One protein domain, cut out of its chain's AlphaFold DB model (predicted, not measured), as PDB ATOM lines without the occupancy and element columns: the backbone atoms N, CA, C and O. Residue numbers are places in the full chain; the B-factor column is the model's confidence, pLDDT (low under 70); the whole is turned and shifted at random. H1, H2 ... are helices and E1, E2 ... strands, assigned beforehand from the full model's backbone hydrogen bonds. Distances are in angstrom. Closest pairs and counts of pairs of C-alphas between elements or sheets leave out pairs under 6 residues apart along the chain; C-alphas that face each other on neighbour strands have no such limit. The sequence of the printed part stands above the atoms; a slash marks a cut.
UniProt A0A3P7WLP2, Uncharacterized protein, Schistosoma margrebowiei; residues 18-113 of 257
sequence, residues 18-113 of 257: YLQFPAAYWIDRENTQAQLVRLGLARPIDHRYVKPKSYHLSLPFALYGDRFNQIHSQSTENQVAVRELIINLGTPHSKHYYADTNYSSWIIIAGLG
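Overview. This is residues 18 to 113 of the 257 residues of an uncharacterized protein of Schistosoma margrebowiei (UniProt A0A3P7WLP2). With little regular structure, a small sheet, E2-E3-E4, sends out two arms: the E1-E5 ribbon and a longer one reaching H1. The printed part has 96 residues, 34 in named elements, mixed, in order E1 E2 E3 H1 E4 H2 E5, both sheets antiparallel. It is loose, radius of gyration of the C-alphas 17.7 A, spanning 51 by 32 by 23 A.

Arrangement. Start at E3, residues 34 to 39: it forms a hairpin with E2, 24 to 26, N 25 to O 35 being 2.9 A, and neighbours E4, 87 to 89, N 38 to O 88 being 2.9 A. E1, 18 to 20, neighbours E5, 109 to 112, N 20 to O 109 being 2.8 A. H1, 59 to 68, and H2, 97 to 101, are apart. In H1, 3 of 6 O i to N i+4 pairs are within hydrogen-bond range; in H2, every one.

Along the chain. Find E1's first C-alpha, 18, at (226.313, 279.840, 283.618); E5's last, 112, is at (221.003, 276.654, 283.925).

Size, cuts and confidence. Links E3 to H1 and H1 to E4 are long; pLDDT is under 70 at residues 45 to 56, 71 to 78 and 91 to 96.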
ATOM      1  N   TYR A  18     225.610 278.610 283.967       81.50
ATOM      2  CA  TYR A  18     226.313 279.840 283.618       81.50
ATOM      3  C   TYR A  18     226.212 280.893 284.723       81.50
ATOM      4  O   TYR A  18     225.276 280.917 285.525       81.50
ATOM      5  N   LEU A  19     227.205 281.782 284.730       82.75
ATOM      6  CA  LEU A  19     227.207 283.027 285.486       82.75
ATOM      7  C   LEU A  19     227.413 284.176 284.502       82.75
ATOM      8  O   LEU A  19     228.366 284.156 283.721       82.75
ATOM      9  N   GLN A  20     226.539 285.172 284.554       82.56
ATOM     10  CA  GLN A  20     226.660 286.401 283.782       82.56
ATOM     11  C   GLN A  20     227.002 287.551 284.725       82.56
ATOM     12  O   GLN A  20     226.316 287.808 285.717       82.56
ATOM     13  N   PHE A  21     228.092 288.234 284.388       82.75
ATOM     14  CA  PHE A  21     228.677 289.301 285.183       82.75
ATOM     15  C   PHE A  21     228.521 290.631 284.443       82.75
ATOM     16  O   PHE A  21     229.157 290.818 283.402       82.75
ATOM     17  N   PRO A  22     227.717 291.577 284.953       79.12
ATOM     18  CA  PRO A  22     227.714 292.935 284.437       79.12
ATOM     19  C   PRO A  22     229.085 293.578 284.631       79.12
ATOM     20  O   PRO A  22     229.699 293.446 285.692       79.12
ATOM     21  N   ALA A  23     229.545 294.319 283.624       79.31
ATOM     22  CA  ALA A  23     230.842 294.992 283.655       79.31
ATOM     23  C   ALA A  23     230.893 296.181 284.633       79.31
ATOM     24  O   ALA A  23     231.965 296.743 284.850       79.31
ATOM     25  N   ALA A  24     229.764 296.576 285.222       82.31
ATOM     26  CA  ALA A  24     229.668 297.713 286.126       82.31
ATOM     27  C   ALA A  24     228.835 297.395 287.374       82.31
ATOM     28  O   ALA A  24     227.987 296.502 287.361       82.31
ATOM     29  N   TYR A  25     229.094 298.144 288.441       83.31
ATOM     30  CA  TYR A  25     228.356 298.121 289.699       83.31
ATOM     31  C   TYR A  25     227.916 299.537 290.073       83.31
ATOM     32  O   TYR A  25     228.572 300.512 289.701       83.31
ATOM     33  N   TRP A  26     226.821 299.647 290.816       85.50
ATOM     34  CA  TRP A  26     226.257 300.914 291.270       85.50
ATOM     35  C   TRP A  26     226.926 301.377 292.558       85.50
ATOM     36  O   TRP A  26     227.169 300.571 293.462       85.50
ATOM     37  N   ILE A  27     227.213 302.675 292.635       84.19
ATOM     38  CA  ILE A  27     227.836 303.316 293.806       84.19
ATOM     39  C   ILE A  27     226.842 304.150 294.621       84.19
ATOM     40  O   ILE A  27     227.194 304.684 295.665       84.19
ATOM     41  N   ASP A  28     225.589 304.228 294.187       80.62
ATOM     42  CA  ASP A  28     224.509 304.931 294.865       80.62
ATOM     43  C   ASP A  28     223.217 304.105 294.855       80.62
ATOM     44  O   ASP A  28     222.991 303.267 293.983       80.62
ATOM     45  N   ARG A  29     222.343 304.348 295.836       80.50
ATOM     46  CA  ARG A  29     221.082 303.606 295.983       80.50
ATOM     47  C   ARG A  29     220.087 303.888 294.851       80.50
ATOM     48  O   ARG A  29     219.205 303.068 294.608       80.50
ATOM     49  N   GLU A  30     220.210 305.036 294.194       84.38
ATOM     50  CA  GLU A  30     219.329 305.451 293.099       84.38
ATOM     51  C   GLU A  30     219.776 304.887 291.741       84.38
ATOM     52  O   GLU A  30     219.064 305.059 290.755       84.38
ATOM     53  N   ASN A  31     220.902 304.157 291.695       81.12
ATOM     54  CA  ASN A  31     221.505 303.610 290.478       81.12
ATOM     55  C   ASN A  31     221.764 304.692 289.412       81.12
ATOM     56  O   ASN A  31     221.524 304.486 288.223       81.12
ATOM     57  N   THR A  32     222.233 305.867 289.834       78.62
ATOM     58  CA  THR A  32     222.561 306.983 288.936       78.62
ATOM     59  C   THR A  32     224.024 306.979 288.514       78.62
ATOM     60  O   THR A  32     224.364 307.482 287.443       78.62
ATOM     61  N   GLN A  33     224.908 306.403 289.333       78.44
ATOM     62  CA  GLN A  33     226.340 306.359 289.081       78.44
ATOM     63  C   GLN A  33     226.849 304.921 289.121       78.44
ATOM     64  O   GLN A  33     226.642 304.180 290.084       78.44
ATOM     65  N   ALA A  34     227.570 304.538 288.068       81.56
ATOM     66  CA  ALA A  34     228.153 303.215 287.929       81.56
ATOM     67  C   ALA A  34     229.675 303.285 287.796       81.56
ATOM     68  O   ALA A  34     230.231 304.214 287.207       81.56
ATOM     69  N   GLN A  35     230.348 302.260 288.304       78.06
ATOM     70  CA  GLN A  35     231.791 302.105 288.215       78.06
ATOM     71  C   GLN A  35     232.134 300.712 287.677       78.06
ATOM     72  O   GLN A  35     231.400 299.749 287.880       78.06
ATOM     73  N   LEU A  36     233.261 300.601 286.971       81.62
ATOM     74  CA  LEU A  36     233.696 299.345 286.360       81.62
ATOM     75  C   LEU A  36     234.012 298.273 287.419       81.62
ATOM     76  O   LEU A  36     234.745 298.532 288.379       81.62
ATOM     77  N   VAL A  37     233.529 297.056 287.179       81.94
ATOM     78  CA  VAL A  37     233.938 295.835 287.880       81.94
ATOM     79  C   VAL A  37     235.116 295.210 287.148       81.94
ATOM     80  O   VAL A  37     235.092 295.033 285.931       81.94
ATOM     81  N   ARG A  38     236.159 294.839 287.892       82.50
ATOM     82  CA  ARG A  38     237.310 294.123 287.334       82.50
ATOM     83  C   ARG A  38     237.286 292.676 287.793       82.50
ATOM     84  O   ARG A  38     237.538 292.384 288.962       82.50
ATOM     85  N   LEU A  39     237.013 291.783 286.848       81.94
ATOM     86  CA  LEU A  39     237.088 290.343 287.054       81.94
ATOM     87  C   LEU A  39     238.539 289.885 286.897       81.94
ATOM     88  O   LEU A  39     239.210 290.212 285.919       81.94
ATOM     89  N   GLY A  40     239.036 289.151 287.885       76.88
ATOM     90  CA  GLY A  40     240.304 288.442 287.794       76.88
ATOM     91  C   GLY A  40     240.193 287.191 286.924       76.88
ATOM     92  O   GLY A  40     239.147 286.863 286.375       76.88
ATOM     93  N   LEU A  41     241.291 286.446 286.826       74.56
ATOM     94  CA  LEU A  41     241.260 285.124 286.210       74.56
ATOM     95  C   LEU A  41     240.678 284.108 287.192       74.56
ATOM     96  O   LEU A  41     241.103 284.068 288.348       74.56
ATOM     97  N   ALA A  42     239.767 283.260 286.714       73.88
ATOM     98  CA  ALA A  42     239.292 282.112 287.472       73.88
ATOM     99  C   ALA A  42     240.429 281.090 287.620       73.88
ATOM    100  O   ALA A  42     240.906 280.532 286.628       73.88
ATOM    101  N   ARG A  43     240.873 280.841 288.853       74.31
ATOM    102  CA  ARG A  43     241.983 279.928 289.150       74.31
ATOM    103  C   ARG A  43     241.460 278.664 289.821       74.31
ATOM    104  O   ARG A  43     240.599 278.771 290.690       74.31
ATOM    105  N   PRO A  44     241.954 277.472 289.451       71.12
ATOM    106  CA  PRO A  44     241.666 276.274 290.224       71.12
ATOM    107  C   PRO A  44     242.251 276.440 291.626       71.12
ATOM    108  O   PRO A  44     243.372 276.931 291.782       71.12
ATOM    109  N   ILE A  45     241.494 276.040 292.640       69.56
ATOM    110  CA  ILE A  45     241.996 276.046 294.006       69.56
ATOM    111  C   ILE A  45     242.923 274.831 294.174       69.56
ATOM    112  O   ILE A  45     242.487 273.687 294.078       69.56
ATOM    113  N   ASP A  46     244.217 275.077 294.397       61.34
ATOM    114  CA  ASP A  46     245.212 274.014 294.570       61.34
ATOM    115  C   ASP A  46     245.155 273.450 296.003       61.34
ATOM    116  O   ASP A  46     245.370 274.166 296.984       61.34
ATOM    117  N   HIS A  47     244.921 272.138 296.099       61.44
ATOM    118  CA  HIS A  47     244.919 271.317 297.314       61.44
ATOM    119  C   HIS A  47     246.086 271.563 298.284       61.44
ATOM    120  O   HIS A  47     245.931 271.371 299.487       61.44
ATOM    121  N   ARG A  48     247.244 272.017 297.786       58.94
ATOM    122  CA  ARG A  48     248.433 272.316 298.604       58.94
ATOM    123  C   ARG A  48     248.299 273.581 299.448       58.94
ATOM    124  O   ARG A  48     248.977 273.703 300.464       58.94
ATOM    125  N   TYR A  49     247.438 274.510 299.037       58.31
ATOM    126  CA  TYR A  49     247.245 275.803 299.702       58.31
ATOM    127  C   TYR A  49     245.890 275.909 300.416       58.31
ATOM    128  O   TYR A  49     245.676 276.835 301.200       58.31
ATOM    129  N   VAL A  50     244.981 274.952 300.198       60.16
ATOM    130  CA  VAL A  50     243.704 274.885 300.916       60.16
ATOM    131  C   VAL A  50     243.947 274.415 302.338       60.16
ATOM    132  O   VAL A  50     244.393 273.292 302.570       60.16
ATOM    133  N   LYS A  51     243.592 275.247 303.323       58.44
ATOM    134  CA  LYS A  51     243.550 274.773 304.708       58.44
ATOM    135  C   LYS A  51     242.529 273.632 304.781       58.44
ATOM    136  O   LYS A  51     241.394 273.857 304.342       58.44
ATOM    137  N   PRO A  52     242.865 272.484 305.401       56.47
ATOM    138  CA  PRO A  52     242.011 271.296 305.457       56.47
ATOM    139  C   PRO A  52     240.567 271.565 305.880       56.47
ATOM    140  O   PRO A  52     239.673 270.842 305.469       56.47
ATOM    141  N   LYS A  53     240.336 272.644 306.644       60.97
ATOM    142  CA  LYS A  53     239.038 272.987 307.226       60.97
ATOM    143  C   LYS A  53     238.206 274.050 306.516       60.97
ATOM    144  O   LYS A  53     237.127 274.369 307.004       60.97
ATOM    145  N   SER A  54     238.664 274.596 305.391       66.38
ATOM    146  CA  SER A  54     238.036 275.789 304.789       66.38
ATOM    147  C   SER A  54     236.586 275.565 304.337       66.38
ATOM    148  O   SER A  54     235.829 276.522 304.229       66.38
ATOM    149  N   TYR A  55     236.188 274.308 304.114       68.44
ATOM    150  CA  TYR A  55     234.908 273.965 303.496       68.44
ATOM    151  C   TYR A  55     234.072 272.918 304.248       68.44
ATOM    152  O   TYR A  55     233.021 272.522 303.747       68.44
ATOM    153  N   HIS A  56     234.485 272.475 305.441       66.44
ATOM    154  CA  HIS A  56     233.811 271.373 306.152       66.44
ATOM    155  C   HIS A  56     232.344 271.646 306.510       66.44
ATOM    156  O   HIS A  56     231.575 270.705 306.661       66.44
ATOM    157  N   LEU A  57     231.957 272.917 306.651       72.38
ATOM    158  CA  LEU A  57     230.580 273.336 306.943       72.38
ATOM    159  C   LEU A  57     229.898 273.990 305.730       72.38
ATOM    160  O   LEU A  57     228.901 274.690 305.876       72.38
ATOM    161  N   SER A  58     230.459 273.818 304.530       80.38
ATOM    162  CA  SER A  58     229.911 274.424 303.318       80.38
ATOM    163  C   SER A  58     228.758 273.590 302.754       80.38
ATOM    164  O   SER A  58     228.794 272.360 302.774       80.38
ATOM    165  N   LEU A  59     227.740 274.258 302.206       84.00
ATOM    166  CA  LEU A  59     226.627 273.590 301.526       84.00
ATOM    167  C   LEU A  59     227.098 272.647 300.396       84.00
ATOM    168  O   LEU A  59     226.590 271.529 300.324       84.00
ATOM    169  N   PRO A  60     228.097 273.011 299.560       80.81
ATOM    170  CA  PRO A  60     228.651 272.076 298.585       80.81
ATOM    171  C   PRO A  60     229.237 270.810 299.217       80.81
ATOM    172  O   PRO A  60     229.053 269.731 298.666       80.81
ATOM    173  N   PHE A  61     229.884 270.903 300.385       79.62
ATOM    174  CA  PHE A  61     230.373 269.722 301.102       79.62
ATOM    175  C   PHE A  61     229.221 268.847 301.617       79.62
ATOM    176  O   PHE A  61     229.289 267.631 301.498       79.62
ATOM    177  N   ALA A  62     228.131 269.438 302.115       83.81
ATOM    178  CA  ALA A  62     226.947 268.674 302.518       83.81
ATOM    179  C   ALA A  62     226.268 267.956 301.332       83.81
ATOM    180  O   ALA A  62     225.757 266.851 301.499       83.81
ATOM    181  N   LEU A  63     226.277 268.564 300.140       85.31
ATOM    182  CA  LEU A  63     225.647 268.010 298.939       85.31
ATOM    183  C   LEU A  63     226.510 266.950 298.238       85.31
ATOM    184  O   LEU A  63     226.004 265.915 297.811       85.31
ATOM    185  N   TYR A  64     227.807 267.216 298.086       80.88
ATOM    186  CA  TYR A  64     228.727 266.376 297.313       80.88
ATOM    187  C   TYR A  64     229.616 265.477 298.187       80.88
ATOM    188  O   TYR A  64     230.314 264.609 297.655       80.88
ATOM    189  N   GLY A  65     229.602 265.660 299.511       81.44
ATOM    190  CA  GLY A  65     230.405 264.895 300.463       81.44
ATOM    191  C   GLY A  65     231.897 264.960 300.146       81.44
ATOM    192  O   GLY A  65     232.439 265.999 299.756       81.44
ATOM    193  N   ASP A  66     232.554 263.804 300.232       78.56
ATOM    194  CA  ASP A  66     233.989 263.658 299.971       78.56
ATOM    195  C   ASP A  66     234.396 264.030 298.540       78.56
ATOM    196  O   ASP A  66     235.556 264.358 298.300       78.56
ATOM    197  N   ARG A  67     233.455 264.071 297.583       76.44
ATOM    198  CA  ARG A  67     233.741 264.531 296.214       76.44
ATOM    199  C   ARG A  67     234.092 266.020 296.160       76.44
ATOM    200  O   ARG A  67     234.742 266.438 295.208       76.44
ATOM    201  N   PHE A  68     233.660 266.812 297.144       77.81
ATOM    202  CA  PHE A  68     234.019 268.228 297.281       77.81
ATOM    203  C   PHE A  68     235.299 268.442 298.096       77.81
ATOM    204  O   PHE A  68     235.802 269.565 298.176       77.81
ATOM    205  N   ASN A  69     235.841 267.395 298.721       74.81
ATOM    206  CA  ASN A  69     237.091 267.519 299.448       74.81
ATOM    207  C   ASN A  69     238.217 267.810 298.453       74.81
ATOM    208  O   ASN A  69     238.550 266.959 297.640       74.81
ATOM    209  N   GLN A  70     238.796 269.011 298.522       71.94
ATOM    210  CA  GLN A  70     239.860 269.431 297.607       71.94
ATOM    211  C   GLN A  70     241.207 268.768 297.932       71.94
ATOM    212  O   GLN A  70     242.143 268.910 297.160       71.94
ATOM    213  N   ILE A  71     241.346 268.064 299.064       69.88
ATOM    214  CA  ILE A  71     242.570 267.337 299.427       69.88
ATOM    215  C   ILE A  71     242.408 265.870 299.028       69.88
ATOM    216  O   ILE A  71     241.795 265.087 299.750       69.88
ATOM    217  N   HIS A  72     242.987 265.486 297.892       65.56
ATOM    218  CA  HIS A  72     242.947 264.116 297.383       65.56
ATOM    219  C   HIS A  72     244.311 263.666 296.845       65.56
ATOM    220  O   HIS A  72     245.002 264.411 296.155       65.56
ATOM    221  N   SER A  73     244.700 262.429 297.164       53.97
ATOM    222  CA  SER A  73     245.987 261.823 296.785       53.97
ATOM    223  C   SER A  73     245.952 261.040 295.464       53.97
ATOM    224  O   SER A  73     246.982 260.521 295.039       53.97
ATOM    225  N   GLN A  74     244.786 260.929 294.816       52.53
ATOM    226  CA  GLN A  74     244.553 260.103 293.621       52.53
ATOM    227  C   GLN A  74     243.655 260.804 292.580       52.53
ATOM    228  O   GLN A  74     243.209 261.928 292.805       52.53
ATOM    229  N   SER A  75     243.441 260.113 291.445       54.78
ATOM    230  CA  SER A  75     242.694 260.511 290.234       54.78
ATOM    231  C   SER A  75     241.480 261.418 290.485       54.78
ATOM    232  O   SER A  75     240.656 261.158 291.359       54.78
ATOM    233  N   THR A  76     241.341 262.452 289.646       59.88
ATOM    234  CA  THR A  76     240.287 263.477 289.706       59.88
ATOM    235  C   THR A  76     238.958 263.057 289.067       59.88
ATOM    236  O   THR A  76     238.049 263.877 288.961       59.88
ATOM    237  N   GLU A  77     238.821 261.810 288.604       59.88
ATOM    238  CA  GLU A  77     237.712 261.378 287.731       59.88
ATOM    239  C   GLU A  77     236.304 261.521 288.331       59.88
ATOM    240  O   GLU A  77     235.340 261.613 287.578       59.88
ATOM    241  N   ASN A  78     236.162 261.624 289.657       64.38
ATOM    242  CA  ASN A  78     234.860 261.753 290.327       64.38
ATOM    243  C   ASN A  78     234.774 262.920 291.322       64.38
ATOM    244  O   ASN A  78     233.906 262.925 292.197       64.38
ATOM    245  N   GLN A  79     235.633 263.927 291.196       71.88
ATOM    246  CA  GLN A  79     235.691 265.049 292.137       71.88
ATOM    247  C   GLN A  79     235.045 266.316 291.582       71.88
ATOM    248  O   GLN A  79     234.982 266.536 290.376       71.88
ATOM    249  N   VAL A  80     234.558 267.158 292.490       74.81
ATOM    250  CA  VAL A  80     234.039 268.489 292.178       74.81
ATOM    251  C   VAL A  80     235.180 269.482 292.353       74.81
ATOM    252  O   VAL A  80     235.599 269.779 293.472       74.81
ATOM    253  N   ALA A  81     235.692 269.987 291.234       73.38
ATOM    254  CA  ALA A  81     236.741 270.996 291.242       73.38
ATOM    255  C   ALA A  81     236.182 272.364 291.651       73.38
ATOM    256  O   ALA A  81     235.140 272.794 291.150       73.38
ATOM    257  N   VAL A  82     236.909 273.080 292.507       75.06
ATOM    258  CA  VAL A  82     236.573 274.459 292.879       75.06
ATOM    259  C   VAL A  82     237.477 275.437 292.138       75.06
ATOM    260  O   VAL A  82     238.683 275.222 291.985       75.06
ATOM    261  N   ARG A  83     236.882 276.538 291.679       76.50
ATOM    262  CA  ARG A  83     237.601 277.670 291.096       76.50
ATOM    263  C   ARG A  83     237.312 278.926 291.898       76.50
ATOM    264  O   ARG A  83     236.171 279.176 292.267       76.50
ATOM    265  N   GLU A  84     238.349 279.712 292.128       79.44
ATOM    266  CA  GLU A  84     238.256 281.027 292.742       79.44
ATOM    267  C   GLU A  84     238.300 282.097 291.652       79.44
ATOM    268  O   GLU A  84     239.183 282.082 290.790       79.44
ATOM    269  N   LEU A  85     237.351 283.030 291.696       82.56
ATOM    270  CA  LEU A  85     237.318 284.213 290.846       82.56
ATOM    271  C   LEU A  85     237.355 285.446 291.745       82.56
ATOM    272  O   LEU A  85     236.431 285.684 292.518       82.56
ATOM    273  N   ILE A  86     238.422 286.235 291.632       82.56
ATOM    274  CA  ILE A  86     238.548 287.495 292.366       82.56
ATOM    275  C   ILE A  86     237.770 288.573 291.621       82.56
ATOM    276  O   ILE A  86     237.930 288.739 290.412       82.56
ATOM    277  N   ILE A  87     236.960 289.328 292.354       86.19
ATOM    278  CA  ILE A  87     236.128 290.402 291.821       86.19
ATOM    279  C   ILE A  87     236.527 291.675 292.553       86.19
ATOM    280  O   ILE A  87     236.414 291.756 293.774       86.19
ATOM    281  N   ASN A  88     237.004 292.664 291.804       85.19
ATOM    282  CA  ASN A  88     237.399 293.951 292.356       85.19
ATOM    283  C   ASN A  88     236.369 295.016 291.981       85.19
ATOM    284  O   ASN A  88     236.138 295.278 290.796       85.19
ATOM    285  N   LEU A  89     235.787 295.639 293.003       85.44
ATOM    286  CA  LEU A  89     234.886 296.775 292.867       85.44
ATOM    287  C   LEU A  89     235.690 298.063 293.074       85.44
ATOM    288  O   LEU A  89     236.233 298.304 294.151       85.44
ATOM    289  N   GLY A  90     235.788 298.875 292.021       73.69
ATOM    290  CA  GLY A  90     236.483 300.160 292.053       73.69
ATOM    291  C   GLY A  90     237.954 300.090 291.639       73.69
ATOM    292  O   GLY A  90     238.467 299.074 291.170       73.69
ATOM    293  N   THR A  91     238.643 301.226 291.756       69.19
ATOM    294  CA  THR A  91     240.077 301.337 291.466       69.19
ATOM    295  C   THR A  91     240.802 302.080 292.587       69.19
ATOM    296  O   THR A  91     240.206 302.953 293.211       69.19
ATOM    297  N   PRO A  92     242.098 301.811 292.826       67.00
ATOM    298  CA  PRO A  92     242.854 302.523 293.862       67.00
ATOM    299  C   PRO A  92     242.908 304.047 293.666       67.00
ATOM    300  O   PRO A  92     243.118 304.779 294.625       67.00
ATOM    301  N   HIS A  93     242.731 304.515 292.424       62.34
ATOM    302  CA  HIS A  93     242.832 305.926 292.039       62.34
ATOM    303  C   HIS A  93     241.478 306.582 291.750       62.34
ATOM    304  O   HIS A  93     241.419 307.790 291.522       62.34
ATOM    305  N   SER A  94     240.390 305.810 291.708       60.59
ATOM    306  CA  SER A  94     239.063 306.414 291.658       60.59
ATOM    307  C   SER A  94     238.799 307.096 292.991       60.59
ATOM    308  O   SER A  94     239.195 306.558 294.026       60.59
ATOM    309  N   LYS A  95     238.117 308.252 292.960       61.25
ATOM    310  CA  LYS A  95     237.541 308.889 294.158       61.25
ATOM    311  C   LYS A  95     236.937 307.814 295.060       61.25
ATOM    312  O   LYS A  95     236.472 306.801 294.540       61.25
ATOM    313  N   HIS A  96     237.004 308.005 296.371       61.28
ATOM    314  CA  HIS A  96     236.733 306.989 297.384       61.28
ATOM    315  C   HIS A  96     235.260 306.533 297.417       61.28
ATOM    316  O   HIS A  96     234.627 306.578 298.456       61.28
ATOM    317  N   TYR A  97     234.699 306.025 296.318       70.19
ATOM    318  CA  TYR A  97     233.262 305.866 296.119       70.19
ATOM    319  C   TYR A  97     232.604 305.057 297.222       70.19
ATOM    320  O   TYR A  97     231.644 305.525 297.818       70.19
ATOM    321  N   TYR A  98     233.153 303.888 297.562       76.06
ATOM    322  CA  TYR A  98     232.613 303.110 298.672       76.06
ATOM    323  C   TYR A  98     232.866 303.774 300.034       76.06
ATOM    324  O   TYR A  98     231.992 303.730 300.888       76.06
ATOM    325  N   ALA A  99     234.022 304.407 300.258       79.94
ATOM    326  CA  ALA A  99     234.284 305.065 301.542       79.94
ATOM    327  C   ALA A  99     233.415 306.321 301.747       79.94
ATOM    328  O   ALA A  99     233.071 306.639 302.880       79.94
ATOM    329  N   ASP A 100     233.039 306.994 300.658       77.94
ATOM    330  CA  ASP A 100     232.256 308.228 300.655       77.94
ATOM    331  C   ASP A 100     230.749 307.936 300.727       77.94
ATOM    332  O   ASP A 100     230.019 308.590 301.466       77.94
ATOM    333  N   THR A 101     230.268 306.948 299.964       75.31
ATOM    334  CA  THR A 101     228.833 306.616 299.870       75.31
ATOM    335  C   THR A 101     228.403 305.511 300.829       75.31
ATOM    336  O   THR A 101     227.208 305.349 301.083       75.31
ATOM    337  N   ASN A 102     229.358 304.728 301.349       86.12
ATOM    338  CA  ASN A 102     229.122 303.490 302.094       86.12
ATOM    339  C   ASN A 102     228.132 302.548 301.382       86.12
ATOM    340  O   ASN A 102     227.333 301.854 302.016       86.12
ATOM    341  N   TYR A 103     228.153 302.564 300.048       84.12
ATOM    342  CA  TYR A 103     227.230 301.812 299.220       84.12
ATOM    343  C   TYR A 103     227.951 301.191 298.027       84.12
ATOM    344  O   TYR A 103     228.781 301.803 297.358       84.12
ATOM    345  N   SER A 104     227.628 299.930 297.760       86.62
ATOM    346  CA  SER A 104     227.898 299.301 296.474       86.62
ATOM    347  C   SER A 104     226.827 298.257 296.199       86.62
ATOM    348  O   SER A 104     226.407 297.535 297.103       86.62
ATOM    349  N   SER A 105     226.374 298.189 294.952       85.44
ATOM    350  CA  SER A 105     225.400 297.199 294.506       85.44
ATOM    351  C   SER A 105     225.828 296.616 293.171       85.44
ATOM    352  O   SER A 105     226.068 297.338 292.205       85.44
ATOM    353  N   TRP A 106     225.938 295.294 293.116       85.19
ATOM    354  CA  TRP A 106     226.283 294.561 291.908       85.19
ATOM    355  C   TRP A 106     225.409 293.318 291.812       85.19
ATOM    356  O   TRP A 106     225.250 292.587 292.788       85.19
ATOM    357  N   ILE A 107     224.826 293.101 290.637       80.25
ATOM    358  CA  ILE A 107     223.876 292.016 290.398       80.25
ATOM    359  C   ILE A 107     224.557 290.994 289.499       80.25
ATOM    360  O   ILE A 107     225.061 291.345 288.440       80.25
ATOM    361  N   ILE A 108     224.566 289.734 289.917       83.56
ATOM    362  CA  ILE A 108     225.094 288.613 289.136       83.56
ATOM    363  C   ILE A 108     223.912 287.724 288.775       83.56
ATOM    364  O   ILE A 108     223.075 287.437 289.632       83.56
ATOM    365  N   ILE A 109     223.856 287.269 287.527       79.31
ATOM    366  CA  ILE A 109     222.819 286.338 287.082       79.31
ATOM    367  C   ILE A 109     223.428 284.941 287.051       79.31
ATOM    368  O   ILE A 109     224.456 284.722 286.410       79.31
ATOM    369  N   ALA A 110     222.798 284.002 287.751       83.19
ATOM    370  CA  ALA A 110     223.143 282.588 287.722       83.19
ATOM    371  C   ALA A 110     221.999 281.804 287.080       83.19
ATOM    372  O   ALA A 110     220.841 282.007 287.445       83.19
ATOM    373  N   GLY A 111     222.319 280.913 286.144       78.12
ATOM    374  CA  GLY A 111     221.313 280.155 285.406       78.12
ATOM    375  C   GLY A 111     221.778 278.765 284.991       78.12
ATOM    376  O   GLY A 111     222.952 278.411 285.112       78.12
ATOM    377  N   LEU A 112     220.816 277.974 284.520       82.88
ATOM    378  CA  LEU A 112     221.003 276.654 283.925       82.88
ATOM    379  C   LEU A 112     220.391 276.680 282.524       82.88
ATOM    380  O   LEU A 112     219.243 277.089 282.374       82.88
ATOM    381  N   GLY A 113     221.129 276.210 281.525       81.31
ATOM    382  CA  GLY A 113     220.738 276.283 280.121       81.31
ATOM    383  C   GLY A 113     221.531 277.333 279.366       81.31
ATOM    384  O   GLY A 113     222.671 277.645 279.712       81.31
TER     385      GLY A 113